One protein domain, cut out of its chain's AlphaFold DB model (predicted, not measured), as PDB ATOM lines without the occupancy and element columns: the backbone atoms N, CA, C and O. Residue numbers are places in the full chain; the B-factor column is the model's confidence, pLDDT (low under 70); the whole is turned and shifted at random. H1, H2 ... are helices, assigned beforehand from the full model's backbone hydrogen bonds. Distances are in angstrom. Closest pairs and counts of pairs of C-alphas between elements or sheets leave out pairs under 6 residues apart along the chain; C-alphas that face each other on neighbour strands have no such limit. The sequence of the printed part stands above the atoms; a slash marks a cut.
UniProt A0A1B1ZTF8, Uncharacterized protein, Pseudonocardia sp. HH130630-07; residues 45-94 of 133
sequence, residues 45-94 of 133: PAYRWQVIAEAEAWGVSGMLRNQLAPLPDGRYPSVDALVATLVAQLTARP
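What this domain is: This is residues 45 to 94 of the 133 residues of an uncharacterized protein of Pseudonocardia sp. HH130630-07 (UniProt A0A1B1ZTF8). Picture a helical hairpin of H1 and H2, with the longer H3 set about perpendicular to H2 and with a gap between H1 and H3. The link from H2 to H3, residues 69 to 78, folds back along one side of this gap to the first printed residues, where residues 75 to 76 and residues 46 to 47 make a short antiparallel pairing. The printed part has 50 residues, with three named helices in the order H1, H2, H3 and no named strand; the class is all helix, with 32 of the 50 residues in the helices. It is compact, with a radius of gyration of the C-alphas of 10.5 A, and its C-alphas span 31 by 24 by 16 A.

Where its parts are: Start at C-alpha 45, at (-131.761, 474.904, -14.143), and go on to C-alpha 48 at (-133.832, 473.912, -4.227), where H1 begins. H1 takes in residues 48 to 57 and measures 14.3 A from first to last C-alpha. After three residues look for H2, residues 61 to 68, which begins with C-alpha 61 at (-125.209, 469.140, 5.696) and is 10.3 A long. Ten residues further on you reach H3, residues 79 to 92, the longest helix at 19.6 A, which ends with C-alpha 92 at (-131.973, 491.156, 4.230).

How they stand to each other: Begin with H1 and H2, which form a helical hairpin. They touch, and their closest C-alphas, those of Ala 55 and Ser 61, are 6.8 A apart. They run opposite ways at a shallow tilt of 23 degrees. Now look at residues 86 to 90, with which alone H3 touches H2. H2 and H3 only just touch, with 3 pairs of C-alphas within 8 A, the closest being those of Leu 68 and Leu 86 at 7.4 A. Their lines are about perpendicular, at 76 degrees. H1 and H3 are apart. In the backbones of H1 and H3 each O i to N i+4 pair is within hydrogen-bond range, while in H2 it is 2 of 4.

The domain as a whole: Look for the two C-alphas farthest apart at Ala 57 and Pro 94, 31.4 A from each other. The first and last printed C-alphas, those of Pro 45 and Pro 94, are 29.7 A apart. The printed part has no cut; the link from H1 to H2 is tight and the link from H2 to H3 is short. In the B-factor column the mean pLDDT of the printed part is 76.8, and residues 60 to 65 and 91 to 94 are under 70, where the model's confidence is low.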
ATOM      1  N   PRO A  45    -131.207 474.303 -15.358       87.12
ATOM      2  CA  PRO A  45    -131.761 474.904 -14.143       87.12
ATOM      3  C   PRO A  45    -132.145 473.869 -13.070       87.12
ATOM      4  O   PRO A  45    -132.824 472.881 -13.375       87.12
ATOM      5  N   ALA A  46    -131.787 474.140 -11.813       84.56
ATOM      6  CA  ALA A  46    -131.901 473.195 -10.700       84.56
ATOM      7  C   ALA A  46    -132.904 473.636  -9.629       84.56
ATOM      8  O   ALA A  46    -133.073 474.825  -9.356       84.56
ATOM      9  N   TYR A  47    -133.576 472.674  -9.006       86.31
ATOM     10  CA  TYR A  47    -134.496 472.932  -7.899       86.31
ATOM     11  C   TYR A  47    -133.759 473.075  -6.564       86.31
ATOM     12  O   TYR A  47    -132.702 472.479  -6.365       86.31
ATOM     13  N   ARG A  48    -134.361 473.788  -5.602       84.62
ATOM     14  CA  ARG A  48    -133.832 473.912  -4.227       84.62
ATOM     15  C   ARG A  48    -133.447 472.562  -3.609       84.62
ATOM     16  O   ARG A  48    -132.373 472.443  -3.031       84.62
ATOM     17  N   TRP A  49    -134.291 471.541  -3.760       83.25
ATOM     18  CA  TRP A  49    -134.012 470.205  -3.228       83.25
ATOM     19  C   TRP A  49    -132.790 469.548  -3.886       83.25
ATOM     20  O   TRP A  49    -132.055 468.855  -3.195       83.25
ATOM     21  N   GLN A  50    -132.534 469.795  -5.179       86.69
ATOM     22  CA  GLN A  50    -131.352 469.270  -5.880       86.69
ATOM     23  C   GLN A  50    -130.080 469.913  -5.345       86.69
ATOM     24  O   GLN A  50    -129.094 469.226  -5.120       86.69
ATOM     25  N   VAL A  51    -130.123 471.221  -5.085       82.50
ATOM     26  CA  VAL A  51    -128.996 471.958  -4.502       82.50
ATOM     27  C   VAL A  51    -128.691 471.457  -3.090       82.50
ATOM     28  O   VAL A  51    -127.528 471.258  -2.751       82.50
ATOM     29  N   ILE A  52    -129.726 471.230  -2.271       80.31
ATOM     30  CA  ILE A  52    -129.564 470.661  -0.925       80.31
ATOM     31  C   ILE A  52    -128.986 469.246  -1.016       80.31
ATOM     32  O   ILE A  52    -128.035 468.947  -0.305       80.31
ATOM     33  N   ALA A  53    -129.520 468.400  -1.901       83.56
ATOM     34  CA  ALA A  53    -129.068 467.021  -2.067       83.56
ATOM     35  C   ALA A  53    -127.606 466.933  -2.536       83.56
ATOM     36  O   ALA A  53    -126.840 466.151  -1.986       83.56
ATOM     37  N   GLU A  54    -127.201 467.761  -3.500       85.62
ATOM     38  CA  GLU A  54    -125.817 467.813  -3.988       85.62
ATOM     39  C   GLU A  54    -124.861 468.275  -2.892       85.62
ATOM     40  O   GLU A  54    -123.812 467.683  -2.657       85.62
ATOM     41  N   ALA A  55    -125.243 469.310  -2.151       79.62
ATOM     42  CA  ALA A  55    -124.403 469.788  -1.073       79.62
ATOM     43  C   ALA A  55    -124.343 468.829   0.128       79.62
ATOM     44  O   ALA A  55    -123.311 468.747   0.797       79.62
ATOM     45  N   GLU A  56    -125.417 468.079   0.394       78.50
ATOM     46  CA  GLU A  56    -125.404 466.961   1.343       78.50
ATOM     47  C   GLU A  56    -124.490 465.828   0.853       78.50
ATOM     48  O   GLU A  56    -123.747 465.277   1.665       78.50
ATOM     49  N   ALA A  57    -124.471 465.530  -0.451       80.69
ATOM     50  CA  ALA A  57    -123.565 464.543  -1.046       80.69
ATOM     51  C   ALA A  57    -122.082 464.940  -0.901       80.69
ATOM     52  O   ALA A  57    -121.225 464.074  -0.737       80.69
ATOM     53  N   TRP A  58    -121.789 466.243  -0.870       77.75
ATOM     54  CA  TRP A  58    -120.464 466.794  -0.557       77.75
ATOM     55  C   TRP A  58    -120.156 466.912   0.949       77.75
ATOM     56  O   TRP A  58    -119.058 467.328   1.320       77.75
ATOM     57  N   GLY A  59    -121.092 466.551   1.832       72.88
ATOM     58  CA  GLY A  59    -120.897 466.559   3.288       72.88
ATOM     59  C   GLY A  59    -121.149 467.905   3.979       72.88
ATOM     60  O   GLY A  59    -120.798 468.071   5.149       72.88
ATOM     61  N   VAL A  60    -121.781 468.875   3.308       68.50
ATOM     62  CA  VAL A  60    -122.039 470.226   3.844       68.50
ATOM     63  C   VAL A  60    -123.431 470.312   4.497       68.50
ATOM     64  O   VAL A  60    -124.231 471.193   4.202       68.50
ATOM     65  N   SER A  61    -123.787 469.375   5.374       65.19
ATOM     66  CA  SER A  61    -125.209 469.140   5.696       65.19
ATOM     67  C   SER A  61    -125.803 470.089   6.749       65.19
ATOM     68  O   SER A  61    -126.967 470.471   6.651       65.19
ATOM     69  N   GLY A  62    -125.034 470.490   7.769       66.81
ATOM     70  CA  GLY A  62    -125.572 471.229   8.926       66.81
ATOM     71  C   GLY A  62    -125.683 472.742   8.714       66.81
ATOM     72  O   GLY A  62    -126.759 473.331   8.833       66.81
ATOM     73  N   MET A  63    -124.562 473.384   8.377       67.75
ATOM     74  CA  MET A  63    -124.503 474.835   8.180       67.75
ATOM     75  C   MET A  63    -125.269 475.264   6.926       67.75
ATOM     76  O   MET A  63    -126.005 476.250   6.959       67.75
ATOM     77  N   LEU A  64    -125.171 474.478   5.852       69.62
ATOM     78  CA  LEU A  64    -125.802 474.818   4.588       69.62
ATOM     79  C   LEU A  64    -127.316 474.625   4.622       69.62
ATOM     80  O   LEU A  64    -128.024 475.480   4.106       69.62
ATOM     81  N   ARG A  65    -127.855 473.600   5.301       69.12
ATOM     82  CA  ARG A  65    -129.312 473.505   5.526       69.12
ATOM     83  C   ARG A  65    -129.862 474.760   6.190       69.12
ATOM     84  O   ARG A  65    -130.902 475.262   5.776       69.12
ATOM     85  N   ASN A  66    -129.153 475.287   7.186       74.62
ATOM     86  CA  ASN A  66    -129.572 476.491   7.893       74.62
ATOM     87  C   ASN A  66    -129.470 477.752   7.010       74.62
ATOM     88  O   ASN A  66    -130.302 478.651   7.111       74.62
ATOM     89  N   GLN A  67    -128.483 477.805   6.110       71.25
ATOM     90  CA  GLN A  67    -128.317 478.892   5.137       71.25
ATOM     91  C   GLN A  67    -129.295 478.799   3.952       71.25
ATOM     92  O   GLN A  67    -129.694 479.829   3.414       71.25
ATOM     93  N   LEU A  68    -129.717 477.588   3.573       72.56
ATOM     94  CA  LEU A  68    -130.675 477.304   2.497       72.56
ATOM     95  C   LEU A  68    -132.137 477.273   2.982       72.56
ATOM     96  O   LEU A  68    -133.065 477.270   2.169       72.56
ATOM     97  N   ALA A  69    -132.370 477.252   4.296       73.50
ATOM     98  CA  ALA A  69    -133.695 477.367   4.903       73.50
ATOM     99  C   ALA A  69    -134.484 478.607   4.426       73.50
ATOM    100  O   ALA A  69    -135.648 478.435   4.075       73.50
ATOM    101  N   PRO A  70    -133.896 479.821   4.347       74.19
ATOM    102  CA  PRO A  70    -134.603 481.011   3.870       74.19
ATOM    103  C   PRO A  70    -134.717 481.127   2.341       74.19
ATOM    104  O   PRO A  70    -135.326 482.086   1.865       74.19
ATOM    105  N   LEU A  71    -134.123 480.227   1.545       73.75
ATOM    106  CA  LEU A  71    -134.261 480.311   0.089       73.75
ATOM    107  C   LEU A  71    -135.674 479.902  -0.350       73.75
ATOM    108  O   LEU A  71    -136.180 478.881   0.119       73.75
ATOM    109  N   PRO A  72    -136.296 480.668  -1.265       76.19
ATOM    110  CA  PRO A  72    -137.618 480.340  -1.777       76.19
ATOM    111  C   PRO A  72    -137.601 478.993  -2.497       76.19
ATOM    112  O   PRO A  72    -136.692 478.698  -3.270       76.19
ATOM    113  N   ASP A  73    -138.629 478.177  -2.288       73.12
ATOM    114  CA  ASP A  73    -138.808 476.971  -3.085       73.12
ATOM    115  C   ASP A  73    -139.021 477.358  -4.553       73.12
ATOM    116  O   ASP A  73    -139.947 478.087  -4.910       73.12
ATOM    117  N   GLY A  74    -138.113 476.909  -5.417       81.25
ATOM    118  CA  GLY A  74    -138.096 477.328  -6.808       81.25
ATOM    119  C   GLY A  74    -137.012 476.647  -7.626       81.25
ATOM    120  O   GLY A  74    -136.278 475.778  -7.141       81.25
ATOM    121  N   ARG A  75    -136.954 477.045  -8.899       85.06
ATOM    122  CA  ARG A  75    -135.946 476.597  -9.854       85.06
ATOM    123  C   ARG A  75    -134.977 477.738 -10.120       85.06
ATOM    124  O   ARG A  75    -135.383 478.816 -10.548       85.06
ATOM    125  N   TYR A  76    -133.706 477.484  -9.872       84.31
ATOM    126  CA  TYR A  76    -132.639 478.442 -10.078       84.31
ATOM    127  C   TYR A  76    -132.041 478.241 -11.471       84.31
ATOM    128  O   TYR A  76    -131.709 477.106 -11.826       84.31
ATOM    129  N   PRO A  77    -131.915 479.310 -12.276       82.62
ATOM    130  CA  PRO A  77    -131.411 479.210 -13.641       82.62
ATOM    131  C   PRO A  77    -129.912 478.910 -13.708       82.62
ATOM    132  O   PRO A  77    -129.488 478.246 -14.645       82.62
ATOM    133  N   SER A  78    -129.145 479.357 -12.710       84.94
ATOM    134  CA  SER A  78    -127.685 479.228 -12.640       84.94
ATOM    135  C   SER A  78    -127.206 479.283 -11.185       84.94
ATOM    136  O   SER A  78    -127.916 479.822 -10.328       84.94
ATOM    137  N   VAL A  79    -125.965 478.840 -10.927       82.00
ATOM    138  CA  VAL A  79    -125.271 479.044  -9.634       82.00
ATOM    139  C   VAL A  79    -125.316 480.512  -9.214       82.00
ATOM    140  O   VAL A  79    -125.616 480.817  -8.065       82.00
ATOM    141  N   ASP A  80    -125.046 481.425 -10.148       81.38
ATOM    142  CA  ASP A  80    -124.946 482.858  -9.863       81.38
ATOM    143  C   ASP A  80    -126.260 483.436  -9.305       81.38
ATOM    144  O   ASP A  80    -126.269 484.101  -8.273       81.38
ATOM    145  N   ALA A  81    -127.396 483.059  -9.903       81.50
ATOM    146  CA  ALA A  81    -128.724 483.464  -9.444       81.50
ATOM    147  C   ALA A  81    -129.068 482.901  -8.055       81.50
ATOM    148  O   ALA A  81    -129.713 483.574  -7.244       81.50
ATOM    149  N   LEU A  82    -128.629 481.672  -7.761       83.38
ATOM    150  CA  LEU A  82    -128.781 481.078  -6.437       83.38
ATOM    151  C   LEU A  82    -127.954 481.832  -5.394       83.38
ATOM    152  O   LEU A  82    -128.479 482.177  -4.337       83.38
ATOM    153  N   VAL A  83    -126.688 482.130  -5.701       80.94
ATOM    154  CA  VAL A  83    -125.793 482.871  -4.802       80.94
ATOM    155  C   VAL A  83    -126.310 484.290  -4.573       80.94
ATOM    156  O   VAL A  83    -126.385 484.720  -3.427       80.94
ATOM    157  N   ALA A  84    -126.760 484.991  -5.617       81.25
ATOM    158  CA  ALA A  84    -127.366 486.316  -5.487       81.25
ATOM    159  C   ALA A  84    -128.601 486.294  -4.567       81.25
ATOM    160  O   ALA A  84    -128.758 487.164  -3.709       81.25
ATOM    161  N   THR A  85    -129.441 485.259  -4.686       81.69
ATOM    162  CA  THR A  85    -130.616 485.068  -3.817       81.69
ATOM    163  C   THR A  85    -130.204 484.766  -2.374       81.69
ATOM    164  O   THR A  85    -130.764 485.335  -1.439       81.69
ATOM    165  N   LEU A  86    -129.198 483.911  -2.172       78.75
ATOM    166  CA  LEU A  86    -128.658 483.579  -0.851       78.75
ATOM    167  C   LEU A  86    -128.080 484.824  -0.155       78.75
ATOM    168  O   LEU A  86    -128.384 485.077   1.011       78.75
ATOM    169  N   VAL A  87    -127.284 485.623  -0.873       76.25
ATOM    170  CA  VAL A  87    -126.702 486.880  -0.376       76.25
ATOM    171  C   VAL A  87    -127.806 487.863  -0.013       76.25
ATOM    172  O   VAL A  87    -127.775 488.428   1.081       76.25
ATOM    173  N   ALA A  88    -128.808 488.029  -0.880       79.38
ATOM    174  CA  ALA A  88    -129.950 488.885  -0.594       79.38
ATOM    175  C   ALA A  88    -130.648 488.460   0.704       79.38
ATOM    176  O   ALA A  88    -130.894 489.316   1.542       79.38
ATOM    177  N   GLN A  89    -130.866 487.162   0.943       77.38
ATOM    178  CA  GLN A  89    -131.519 486.678   2.167       77.38
ATOM    179  C   GLN A  89    -130.654 486.812   3.427       77.38
ATOM    180  O   GLN A  89    -131.154 487.199   4.485       77.38
ATOM    181  N   LEU A  90    -129.354 486.528   3.332       71.50
ATOM    182  CA  LEU A  90    -128.420 486.696   4.451       71.50
ATOM    183  C   LEU A  90    -128.266 488.169   4.845       71.50
ATOM    184  O   LEU A  90    -128.138 488.475   6.030       71.50
ATOM    185  N   THR A  91    -128.319 489.072   3.865       69.31
ATOM    186  CA  THR A  91    -128.176 490.521   4.073       69.31
ATOM    187  C   THR A  91    -129.505 491.188   4.435       69.31
ATOM    188  O   THR A  91    -129.516 492.161   5.186       69.31
ATOM    189  N   ALA A  92    -130.629 490.662   3.939       64.56
ATOM    190  CA  ALA A  92    -131.973 491.156   4.230       64.56
ATOM    191  C   ALA A  92    -132.501 490.700   5.590       64.56
ATOM    192  O   ALA A  92    -133.543 491.201   6.007       64.56
ATOM    193  N   ARG A  93    -131.811 489.785   6.296       54.28
ATOM    194  CA  ARG A  93    -132.174 489.415   7.667       54.28
ATOM    195  C   ARG A  93    -132.158 490.685   8.524       54.28
ATOM    196  O   ARG A  93    -131.073 491.196   8.817       54.28
ATOM    197  N   PRO A  94    -133.323 491.204   8.952       46.72
ATOM    198  CA  PRO A  94    -133.343 492.358   9.821       46.72
ATOM    199  C   PRO A  94    -132.683 491.912  11.118       46.72
ATOM    200  O   PRO A  94    -133.081 490.914  11.725       46.72
TER     201      PRO A  94